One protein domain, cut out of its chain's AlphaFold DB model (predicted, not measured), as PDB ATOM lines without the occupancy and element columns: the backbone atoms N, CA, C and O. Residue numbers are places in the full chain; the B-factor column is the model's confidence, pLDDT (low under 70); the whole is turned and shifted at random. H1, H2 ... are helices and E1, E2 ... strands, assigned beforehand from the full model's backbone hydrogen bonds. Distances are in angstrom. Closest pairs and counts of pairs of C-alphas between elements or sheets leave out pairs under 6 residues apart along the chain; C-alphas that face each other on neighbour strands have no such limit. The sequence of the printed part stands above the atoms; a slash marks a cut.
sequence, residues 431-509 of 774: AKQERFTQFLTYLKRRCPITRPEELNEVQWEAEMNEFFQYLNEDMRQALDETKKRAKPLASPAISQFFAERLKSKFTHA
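What this domain is: This is residues 431 to 509 of the 774 residues of the protein "G patch domain-containing protein 1" of Trichinella papuae (UniProt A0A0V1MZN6). A small head of three helices, H1, H2 and H3, set as a triangle at steep or nearly square angles, has a long arm that sticks out beyond the end of H3: residues 488 to 509, with H4 and E1. The arm makes the length of the whole, and a long link without a named element, residues 446 to 456, joins H1 to H2 within the head. The 79 printed residues include four named helices and one named strand, in the order H1, H2, H3, H4, E1, and E1 pairs with no named strand. The class is mostly helix. The whole is only just loose, close to extended, with a radius of gyration of the C-alphas of 17.0 A and spans of 51 by 27 by 18 A.

How they stand to each other: The longest helix, H1, residues 431 to 445, touches H3, residues 473 to 486, with residues 443 to 444 alone. Their closest C-alphas, those of Leu 443 and Leu 479, are 6.2 A apart, and their lines are about perpendicular at 74 degrees. H2, residues 457 to 469, is close to H1 but not clearly touching; the closest C-alphas, those of Phe 436 and Phe 467, are 6.7 A apart. These two run the same way at a steep tilt of 68 degrees, only just short of about perpendicular. H2 is also close to H3 but not clearly touching, with the closest C-alphas, those of Phe 468 and Arg 476, 7.2 A apart, at a steep tilt of 38 degrees, opposite ways. H4, residues 492 to 503, is apart from H1, H2 and H3. E1, residues 506 to 508, meets H4 only through their link and is apart from the other helices. In H1, H3 and H4 every O i to N i+4 pair is within hydrogen-bond range; in H2, 8 of 9 are.

Where its parts are: H1 is 20.9 A long from first to last C-alpha and begins with C-alpha 431 at (-102.524, 26.049, 558.020). H3 is 19.9 A long and ends with C-alpha 486 at (-104.311, 12.545, 536.676). H2 is 18.7 A long and H4 16.3 A. E1 is 7.0 A long and ends with C-alpha 508 at (-73.516, 0.669, 536.903).

The domain as a whole: The two C-alphas farthest apart, those of Asn 472 and Ala 509, are 54.9 A apart. Without residues 488 to 509, which stand free, the body spans 27 by 23 by 17 A, with a radius of gyration of 10.8 A. The link from H1 to H2 is long, with 11 residues; the other links are tight. The printed part has no cut. Its mean pLDDT is 82.9, and residues 508 to 509 are under 70.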
ATOM      1  N   ALA A 431    -103.286  26.628 559.135       87.44
ATOM      2  CA  ALA A 431    -102.524  26.049 558.020       87.44
ATOM      3  C   ALA A 431    -103.276  24.898 557.314       87.44
ATOM      4  O   ALA A 431    -103.246  24.780 556.089       87.44
ATOM      5  N   LYS A 432    -104.019  24.075 558.068       89.31
ATOM      6  CA  LYS A 432    -104.858  22.998 557.517       89.31
ATOM      7  C   LYS A 432    -106.098  23.552 556.815       89.31
ATOM      8  O   LYS A 432    -106.453  23.083 555.734       89.31
ATOM      9  N   GLN A 433    -106.711  24.597 557.374       89.50
ATOM     10  CA  GLN A 433    -107.784  25.349 556.723       89.50
ATOM     11  C   GLN A 433    -107.309  25.975 555.402       89.50
ATOM     12  O   GLN A 433    -108.005  25.874 554.390       89.50
ATOM     13  N   GLU A 434    -106.111  26.561 555.360       89.44
ATOM     14  CA  GLU A 434    -105.512  27.086 554.132       89.44
ATOM     15  C   GLU A 434    -105.296  25.973 553.101       89.44
ATOM     16  O   GLU A 434    -105.821  26.085 551.988       89.44
ATOM     17  N   ARG A 435    -104.658  24.853 553.475       89.31
ATOM     18  CA  ARG A 435    -104.520  23.668 552.604       89.31
ATOM     19  C   ARG A 435    -105.873  23.155 552.089       89.31
ATOM     20  O   ARG A 435    -105.984  22.829 550.906       89.31
ATOM     21  N   PHE A 436    -106.930  23.178 552.904       89.81
ATOM     22  CA  PHE A 436    -108.291  22.828 552.478       89.81
ATOM     23  C   PHE A 436    -108.882  23.837 551.473       89.81
ATOM     24  O   PHE A 436    -109.459  23.437 550.457       89.81
ATOM     25  N   THR A 437    -108.706  25.148 551.675       89.94
ATOM     26  CA  THR A 437    -109.166  26.160 550.699       89.94
ATOM     27  C   THR A 437    -108.394  26.099 549.377       89.94
ATOM     28  O   THR A 437    -108.992  26.259 548.304       89.94
ATOM     29  N   GLN A 438    -107.095  25.787 549.423       88.69
ATOM     30  CA  GLN A 438    -106.287  25.502 548.240       88.69
ATOM     31  C   GLN A 438    -106.817  24.251 547.528       88.69
ATOM     32  O   GLN A 438    -107.123  24.319 546.339       88.69
ATOM     33  N   PHE A 439    -107.036  23.144 548.244       89.25
ATOM     34  CA  PHE A 439    -107.625  21.908 547.716       89.25
ATOM     35  C   PHE A 439    -108.972  22.139 547.016       89.25
ATOM     36  O   PHE A 439    -109.133  21.764 545.852       89.25
ATOM     37  N   LEU A 440    -109.909  22.859 547.644       89.25
ATOM     38  CA  LEU A 440    -111.178  23.252 547.014       89.25
ATOM     39  C   LEU A 440    -110.978  24.105 545.747       89.25
ATOM     40  O   LEU A 440    -111.815  24.073 544.841       89.25
ATOM     41  N   THR A 441    -109.884  24.862 545.659       89.31
ATOM     42  CA  THR A 441    -109.524  25.677 544.491       89.31
ATOM     43  C   THR A 441    -108.894  24.836 543.373       89.31
ATOM     44  O   THR A 441    -109.270  25.004 542.211       89.31
ATOM     45  N   TYR A 442    -108.018  23.877 543.695       88.25
ATOM     46  CA  TYR A 442    -107.489  22.888 542.745       88.25
ATOM     47  C   TYR A 442    -108.608  22.007 542.166       88.25
ATOM     48  O   TYR A 442    -108.683  21.840 540.946       88.25
ATOM     49  N   LEU A 443    -109.553  21.559 543.003       87.06
ATOM     50  CA  LEU A 443    -110.739  20.824 542.556       87.06
ATOM     51  C   LEU A 443    -111.619  21.638 541.608       87.06
ATOM     52  O   LEU A 443    -112.012  21.117 540.569       87.06
ATOM     53  N   LYS A 444    -111.880  22.923 541.890       87.00
ATOM     54  CA  LYS A 444    -112.611  23.811 540.960       87.00
ATOM     55  C   LYS A 444    -111.878  23.990 539.625       87.00
ATOM     56  O   LYS A 444    -112.527  24.079 538.587       87.00
ATOM     57  N   ARG A 445    -110.541  23.989 539.637       85.75
ATOM     58  CA  ARG A 445    -109.678  24.053 538.441       85.75
ATOM     59  C   ARG A 445    -109.531  22.708 537.703       85.75
ATOM     60  O   ARG A 445    -108.985  22.692 536.606       85.75
ATOM     61  N   ARG A 446    -110.038  21.599 538.264       81.44
ATOM     62  CA  ARG A 446    -109.850  20.209 537.789       81.44
ATOM     63  C   ARG A 446    -108.377  19.786 537.665       81.44
ATOM     64  O   ARG A 446    -108.036  18.939 536.837       81.44
ATOM     65  N   CYS A 447    -107.514  20.366 538.497       79.81
ATOM     66  CA  CYS A 447    -106.098  20.026 538.591       79.81
ATOM     67  C   CYS A 447    -105.870  19.083 539.783       79.81
ATOM     68  O   CYS A 447    -106.492  19.294 540.829       79.81
ATOM     69  N   PRO A 448    -104.985  18.072 539.680       77.56
ATOM     70  CA  PRO A 448    -104.538  17.342 540.859       77.56
ATOM     71  C   PRO A 448    -103.832  18.310 541.816       77.56
ATOM     72  O   PRO A 448    -103.096  19.192 541.372       77.56
ATOM     73  N   ILE A 449    -104.061  18.145 543.117       79.44
ATOM     74  CA  ILE A 449    -103.279  18.845 544.136       79.44
ATOM     75  C   ILE A 449    -101.945  18.113 544.329       79.44
ATOM     76  O   ILE A 449    -101.908  16.886 544.426       79.44
ATOM     77  N   THR A 450    -100.848  18.863 544.348       77.75
ATOM     78  CA  THR A 450     -99.519  18.363 544.713       77.75
ATOM     79  C   THR A 450     -99.395  18.272 546.232       77.75
ATOM     80  O   THR A 450     -99.964  19.094 546.948       77.75
ATOM     81  N   ARG A 451     -98.640  17.286 546.727       83.94
ATOM     82  CA  ARG A 451     -98.303  17.160 548.152       83.94
ATOM     83  C   ARG A 451     -97.540  18.419 548.620       83.94
ATOM     84  O   ARG A 451     -96.593  18.801 547.933       83.94
ATOM     85  N   PRO A 452     -97.923  19.061 549.740       83.88
ATOM     86  CA  PRO A 452     -97.152  20.138 550.354       83.88
ATOM     87  C   PRO A 452     -95.795  19.636 550.849       83.88
ATOM     88  O   PRO A 452     -95.702  18.548 551.415       83.88
ATOM     89  N   GLU A 453     -94.765  20.457 550.679       78.12
ATOM     90  CA  GLU A 453     -93.379  20.147 551.058       78.12
ATOM     91  C   GLU A 453     -93.198  19.993 552.583       78.12
ATOM     92  O   GLU A 453     -92.376  19.209 553.043       78.12
ATOM     93  N   GLU A 454     -94.053  20.658 553.366       76.00
ATOM     94  CA  GLU A 454     -94.083  20.644 554.838       76.00
ATOM     95  C   GLU A 454     -94.478  19.293 555.475       76.00
ATOM     96  O   GLU A 454     -94.370  19.146 556.693       76.00
ATOM     97  N   LEU A 455     -95.030  18.341 554.708       82.38
ATOM     98  CA  LEU A 455     -95.868  17.268 555.263       82.38
ATOM     99  C   LEU A 455     -95.463  15.865 554.782       82.38
ATOM    100  O   LEU A 455     -95.247  15.636 553.588       82.38
ATOM    101  N   ASN A 456     -95.398  14.888 555.697       86.62
ATOM    102  CA  ASN A 456     -95.098  13.490 555.352       86.62
ATOM    103  C   ASN A 456     -96.252  12.812 554.596       86.62
ATOM    104  O   ASN A 456     -97.401  13.227 554.699       86.62
ATOM    105  N   GLU A 457     -95.962  11.727 553.873       84.50
ATOM    106  CA  GLU A 457     -96.950  11.034 553.023       84.50
ATOM    107  C   GLU A 457     -98.156  10.538 553.817       84.50
ATOM    108  O   GLU A 457     -99.284  10.898 553.500       84.50
ATOM    109  N   VAL A 458     -97.917   9.835 554.927       87.94
ATOM    110  CA  VAL A 458     -98.972   9.336 555.828       87.94
ATOM    111  C   VAL A 458     -99.824  10.478 556.406       87.94
ATOM    112  O   VAL A 458    -101.038  10.345 556.550       87.94
ATOM    113  N   GLN A 459     -99.207  11.625 556.710       88.31
ATOM    114  CA  GLN A 459     -99.910  12.812 557.215       88.31
ATOM    115  C   GLN A 459    -100.745  13.482 556.113       88.31
ATOM    116  O   GLN A 459    -101.876  13.889 556.356       88.31
ATOM    117  N   TRP A 460    -100.218  13.555 554.889       89.38
ATOM    118  CA  TRP A 460    -100.926  14.084 553.726       89.38
ATOM    119  C   TRP A 460    -102.106  13.200 553.312       89.38
ATOM    120  O   TRP A 460    -103.185  13.710 553.024       89.38
ATOM    121  N   GLU A 461    -101.946  11.876 553.340       87.75
ATOM    122  CA  GLU A 461    -103.040  10.933 553.102       87.75
ATOM    123  C   GLU A 461    -104.131  11.047 554.177       87.75
ATOM    124  O   GLU A 461    -105.317  11.026 553.840       87.75
ATOM    125  N   ALA A 462    -103.761  11.254 555.446       89.31
ATOM    126  CA  ALA A 462    -104.715  11.561 556.508       89.31
ATOM    127  C   ALA A 462    -105.480  12.872 556.235       89.31
ATOM    128  O   ALA A 462    -106.713  12.854 556.233       89.31
ATOM    129  N   GLU A 463    -104.793  13.976 555.901       90.06
ATOM    130  CA  GLU A 463    -105.463  15.236 555.539       90.06
ATOM    131  C   GLU A 463    -106.379  15.075 554.314       90.06
ATOM    132  O   GLU A 463    -107.501  15.578 554.325       90.06
ATOM    133  N   MET A 464    -105.980  14.320 553.283       87.44
ATOM    134  CA  MET A 464    -106.842  14.031 552.124       87.44
ATOM    135  C   MET A 464    -108.088  13.214 552.492       87.44
ATOM    136  O   MET A 464    -109.164  13.463 551.939       87.44
ATOM    137  N   ASN A 465    -107.974  12.268 553.426       89.50
ATOM    138  CA  ASN A 465    -109.098  11.459 553.903       89.50
ATOM    139  C   ASN A 465    -110.047  12.250 554.822       89.50
ATOM    140  O   ASN A 465    -111.260  12.031 554.789       89.50
ATOM    141  N   GLU A 466    -109.542  13.212 555.597       90.56
ATOM    142  CA  GLU A 466    -110.372  14.192 556.310       90.56
ATOM    143  C   GLU A 466    -111.060  15.155 555.336       90.56
ATOM    144  O   GLU A 466    -112.280  15.313 555.372       90.56
ATOM    145  N   PHE A 467    -110.314  15.750 554.401       90.00
ATOM    146  CA  PHE A 467    -110.863  16.682 553.414       90.00
ATOM    147  C   PHE A 467    -111.965  16.019 552.575       90.00
ATOM    148  O   PHE A 467    -112.957  16.670 552.262       90.00
ATOM    149  N   PHE A 468    -111.848  14.722 552.260       87.75
ATOM    150  CA  PHE A 468    -112.882  13.954 551.556       87.75
ATOM    151  C   PHE A 468    -114.218  13.851 552.316       87.75
ATOM    152  O   PHE A 468    -115.286  13.838 551.692       87.75
ATOM    153  N   GLN A 469    -114.183  13.815 553.651       87.00
ATOM    154  CA  GLN A 469    -115.393  13.779 554.477       87.00
ATOM    155  C   GLN A 469    -116.152  15.109 554.383       87.00
ATOM    156  O   GLN A 469    -117.357  15.091 554.132       87.00
ATOM    157  N   TYR A 470    -115.441  16.241 554.444       84.38
ATOM    158  CA  TYR A 470    -116.003  17.596 554.322       84.38
ATOM    159  C   TYR A 470    -116.326  18.047 552.878       84.38
ATOM    160  O   TYR A 470    -116.727  19.193 552.666       84.38
ATOM    161  N   LEU A 471    -116.165  17.186 551.864       85.38
ATOM    162  CA  LEU A 471    -116.563  17.486 550.483       85.38
ATOM    163  C   LEU A 471    -118.046  17.183 550.234       85.38
ATOM    164  O   LEU A 471    -118.494  16.049 550.402       85.38
ATOM    165  N   ASN A 472    -118.766  18.173 549.703       84.94
ATOM    166  CA  ASN A 472    -120.092  17.989 549.104       84.94
ATOM    167  C   ASN A 472    -120.045  16.975 547.946       84.94
ATOM    168  O   ASN A 472    -119.032  16.853 547.256       84.94
ATOM    169  N   GLU A 473    -121.169  16.316 547.667       82.75
ATOM    170  CA  GLU A 473    -121.243  15.209 546.704       82.75
ATOM    171  C   GLU A 473    -120.797  15.595 545.276       82.75
ATOM    172  O   GLU A 473    -119.984  14.896 544.670       82.75
ATOM    173  N   ASP A 474    -121.198  16.771 544.778       81.62
ATOM    174  CA  ASP A 474    -120.722  17.323 543.494       81.62
ATOM    175  C   ASP A 474    -119.191  17.482 543.453       81.62
ATOM    176  O   ASP A 474    -118.536  17.267 542.428       81.62
ATOM    177  N   MET A 475    -118.595  17.851 544.590       82.19
ATOM    178  CA  MET A 475    -117.156  18.060 544.721       82.19
ATOM    179  C   MET A 475    -116.400  16.731 544.866       82.19
ATOM    180  O   MET A 475    -115.267  16.635 544.392       82.19
ATOM    181  N   ARG A 476    -117.025  15.685 545.429       86.25
ATOM    182  CA  ARG A 476    -116.499  14.308 545.396       86.25
ATOM    183  C   ARG A 476    -116.470  13.767 543.969       86.25
ATOM    184  O   ARG A 476    -115.433  13.266 543.540       86.25
ATOM    185  N   GLN A 477    -117.541  13.959 543.195       86.75
ATOM    186  CA  GLN A 477    -117.559  13.618 541.765       86.75
ATOM    187  C   GLN A 477    -116.467  14.382 540.993       86.75
ATOM    188  O   GLN A 477    -115.734  13.787 540.198       86.75
ATOM    189  N   ALA A 478    -116.277  15.675 541.283       86.00
ATOM    190  CA  ALA A 478    -115.210  16.477 540.684       86.00
ATOM    191  C   ALA A 478    -113.792  15.992 541.056       86.00
ATOM    192  O   ALA A 478    -112.899  16.016 540.202       86.00
ATOM    193  N   LEU A 479    -113.585  15.517 542.293       85.88
ATOM    194  CA  LEU A 479    -112.351  14.863 542.748       85.88
ATOM    195  C   LEU A 479    -112.091  13.595 541.925       85.88
ATOM    196  O   LEU A 479    -110.996  13.395 541.403       85.88
ATOM    197  N   ASP A 480    -113.115  12.770 541.742       85.50
ATOM    198  CA  ASP A 480    -113.019  11.484 541.063       85.50
ATOM    199  C   ASP A 480    -112.713  11.626 539.561       85.50
ATOM    200  O   ASP A 480    -111.892  10.897 539.004       85.50
ATOM    201  N   GLU A 481    -113.306  12.620 538.898       85.31
ATOM    202  CA  GLU A 481    -112.946  13.019 537.531       85.31
ATOM    203  C   GLU A 481    -111.521  13.588 537.431       85.31
ATOM    204  O   GLU A 481    -110.841  13.382 536.423       85.31
ATOM    205  N   THR A 482    -111.044  14.269 538.477       84.56
ATOM    206  CA  THR A 482    -109.672  14.798 538.546       84.56
ATOM    207  C   THR A 482    -108.663  13.660 538.741       84.56
ATOM    208  O   THR A 482    -107.694  13.578 537.989       84.56
ATOM    209  N   LYS A 483    -108.942  12.693 539.630       84.00
ATOM    210  CA  LYS A 483    -108.192  11.428 539.762       84.00
ATOM    211  C   LYS A 483    -108.168  10.635 538.448       84.00
ATOM    212  O   LYS A 483    -107.138  10.067 538.100       84.00
ATOM    213  N   LYS A 484    -109.274  10.606 537.692       82.94
ATOM    214  CA  LYS A 484    -109.345   9.956 536.366       82.94
ATOM    215  C   LYS A 484    -108.499  10.683 535.308       82.94
ATOM    216  O   LYS A 484    -107.916  10.006 534.471       82.94
ATOM    217  N   ARG A 485    -108.382  12.018 535.368       79.62
ATOM    218  CA  ARG A 485    -107.477  12.817 534.510       79.62
ATOM    219  C   ARG A 485    -105.998  12.712 534.886       79.62
ATOM    220  O   ARG A 485    -105.162  12.800 533.999       79.62
ATOM    221  N   ALA A 486    -105.685  12.573 536.173       78.81
ATOM    222  CA  ALA A 486    -104.311  12.545 536.676       78.81
ATOM    223  C   ALA A 486    -103.605  11.189 536.483       78.81
ATOM    224  O   ALA A 486    -102.386  11.108 536.610       78.81
ATOM    225  N   LYS A 487    -104.348  10.119 536.170       77.44
ATOM    226  CA  LYS A 487    -103.757   8.826 535.804       77.44
ATOM    227  C   LYS A 487    -103.018   8.942 534.460       77.44
ATOM    228  O   LYS A 487    -103.565   9.540 533.533       77.44
ATOM    229  N   PRO A 488    -101.810   8.362 534.325       74.31
ATOM    230  CA  PRO A 488    -101.068   8.392 533.069       74.31
ATOM    231  C   PRO A 488    -101.845   7.700 531.941       74.31
ATOM    232  O   PRO A 488    -102.620   6.771 532.168       74.31
ATOM    233  N   LEU A 489    -101.601   8.137 530.701       72.12
ATOM    234  CA  LEU A 489    -102.228   7.572 529.497       72.12
ATOM    235  C   LEU A 489    -101.825   6.107 529.241       72.12
ATOM    236  O   LEU A 489    -102.548   5.378 528.562       72.12
ATOM    237  N   ALA A 490    -100.683   5.675 529.781       74.75
ATOM    238  CA  ALA A 490    -100.247   4.283 529.790       74.75
ATOM    239  C   ALA A 490    -100.732   3.567 531.062       74.75
ATOM    240  O   ALA A 490    -100.700   4.129 532.155       74.75
ATOM    241  N   SER A 491    -101.138   2.300 530.932       80.62
ATOM    242  CA  SER A 491    -101.508   1.473 532.089       80.62
ATOM    243  C   SER A 491    -100.299   1.264 533.020       80.62
ATOM    244  O   SER A 491     -99.242   0.881 532.511       80.62
ATOM    245  N   PRO A 492    -100.439   1.418 534.355       78.50
ATOM    246  CA  PRO A 492     -99.343   1.230 535.311       78.50
ATOM    247  C   PRO A 492     -98.594  -0.102 535.158       78.50
ATOM    248  O   PRO A 492     -97.366  -0.117 535.203       78.50
ATOM    249  N   ALA A 493     -99.318  -1.190 534.870       80.06
ATOM    250  CA  ALA A 493     -98.731  -2.506 534.616       80.06
ATOM    251  C   ALA A 493     -97.778  -2.507 533.404       80.06
ATOM    252  O   ALA A 493     -96.723  -3.129 533.436       80.06
ATOM    253  N   ILE A 494     -98.112  -1.765 532.340       78.19
ATOM    254  CA  ILE A 494     -97.269  -1.658 531.141       78.19
ATOM    255  C   ILE A 494     -95.984  -0.886 531.467       78.19
ATOM    256  O   ILE A 494     -94.902  -1.325 531.090       78.19
ATOM    257  N   SER A 495     -96.080   0.227 532.204       81.88
ATOM    258  CA  SER A 495     -94.894   0.973 532.652       81.88
ATOM    259  C   SER A 495     -94.012   0.177 533.620       81.88
ATOM    260  O   SER A 495     -92.794   0.296 533.539       81.88
ATOM    261  N   GLN A 496     -94.594  -0.668 534.479       80.88
ATOM    262  CA  GLN A 496     -93.839  -1.540 535.385       80.88
ATOM    263  C   GLN A 496     -92.984  -2.550 534.609       80.88
ATOM    264  O   GLN A 496     -91.779  -2.598 534.838       80.88
ATOM    265  N   PHE A 497     -93.544  -3.249 533.611       79.69
ATOM    266  CA  PHE A 497     -92.764  -4.157 532.754       79.69
ATOM    267  C   PHE A 497     -91.625  -3.453 531.995       79.69
ATOM    268  O   PHE A 497     -90.581  -4.057 531.752       79.69
ATOM    269  N   PHE A 498     -91.795  -2.182 531.608       75.81
ATOM    270  CA  PHE A 498     -90.706  -1.411 530.998       75.81
ATOM    271  C   PHE A 498     -89.641  -0.994 532.020       75.81
ATOM    272  O   PHE A 498     -88.459  -1.136 531.726       75.81
ATOM    273  N   ALA A 499     -90.027  -0.537 533.214       81.69
ATOM    274  CA  ALA A 499     -89.084  -0.163 534.270       81.69
ATOM    275  C   ALA A 499     -88.255  -1.366 534.756       81.69
ATOM    276  O   ALA A 499     -87.032  -1.284 534.839       81.69
ATOM    277  N   GLU A 500     -88.907  -2.506 534.992       79.38
ATOM    278  CA  GLU A 500     -88.270  -3.775 535.357       79.38
ATOM    279  C   GLU A 500     -87.290  -4.246 534.273       79.38
ATOM    280  O   GLU A 500     -86.144  -4.581 534.571       79.38
ATOM    281  N   ARG A 501     -87.692  -4.184 532.994       78.94
ATOM    282  CA  ARG A 501     -86.838  -4.589 531.868       78.94
ATOM    283  C   ARG A 501     -85.718  -3.600 531.532       78.94
ATOM    284  O   ARG A 501     -84.758  -3.986 530.871       78.94
ATOM    285  N   LEU A 502     -85.817  -2.342 531.956       77.38
ATOM    286  CA  LEU A 502     -84.687  -1.411 531.924       77.38
ATOM    287  C   LEU A 502     -83.721  -1.725 533.074       77.38
ATOM    288  O   LEU A 502     -82.527  -1.864 532.831       77.38
ATOM    289  N   LYS A 503     -84.237  -1.952 534.290       77.81
ATOM    290  CA  LYS A 503     -83.436  -2.293 535.476       77.81
ATOM    291  C   LYS A 503     -82.681  -3.626 535.356       77.81
ATOM    292  O   LYS A 503     -81.612  -3.751 535.935       77.81
ATOM    293  N   SER A 504     -83.187  -4.607 534.604       76.19
ATOM    294  CA  SER A 504     -82.460  -5.866 534.339       76.19
ATOM    295  C   SER A 504     -81.476  -5.799 533.165       76.19
ATOM    296  O   SER A 504     -80.600  -6.655 533.049       76.19
ATOM    297  N   LYS A 505     -81.594  -4.787 532.296       75.31
ATOM    298  CA  LYS A 505     -80.691  -4.569 531.156       75.31
ATOM    299  C   LYS A 505     -79.485  -3.700 531.479       75.31
ATOM    300  O   LYS A 505     -78.493  -3.793 530.765       75.31
ATOM    301  N   PHE A 506     -79.602  -2.827 532.474       78.50
ATOM    302  CA  PHE A 506     -78.644  -1.766 532.748       78.50
ATOM    303  C   PHE A 506     -78.154  -1.827 534.194       78.50
ATOM    304  O   PHE A 506     -78.951  -1.855 535.130       78.50
ATOM    305  N   THR A 507     -76.836  -1.798 534.357       71.50
ATOM    306  CA  THR A 507     -76.130  -1.788 535.641       71.50
ATOM    307  C   THR A 507     -75.045  -0.721 535.621       71.50
ATOM    308  O   THR A 507     -74.516  -0.380 534.565       71.50
ATOM    309  N   HIS A 508     -74.685  -0.198 536.791       65.62
ATOM    310  CA  HIS A 508     -73.516   0.669 536.903       65.62
ATOM    311  C   HIS A 508     -72.250  -0.095 536.499       65.62
ATOM    312  O   HIS A 508     -72.077  -1.260 536.864       65.62
ATOM    313  N   ALA A 509     -71.384   0.563 535.731       63.75
ATOM    314  CA  ALA A 509     -70.091   0.039 535.337       63.75
ATOM    315  C   ALA A 509     -69.238  -0.295 536.568       63.75
ATOM    316  O   ALA A 509     -69.160   0.493 537.512       63.75
TER     317      ALA A 509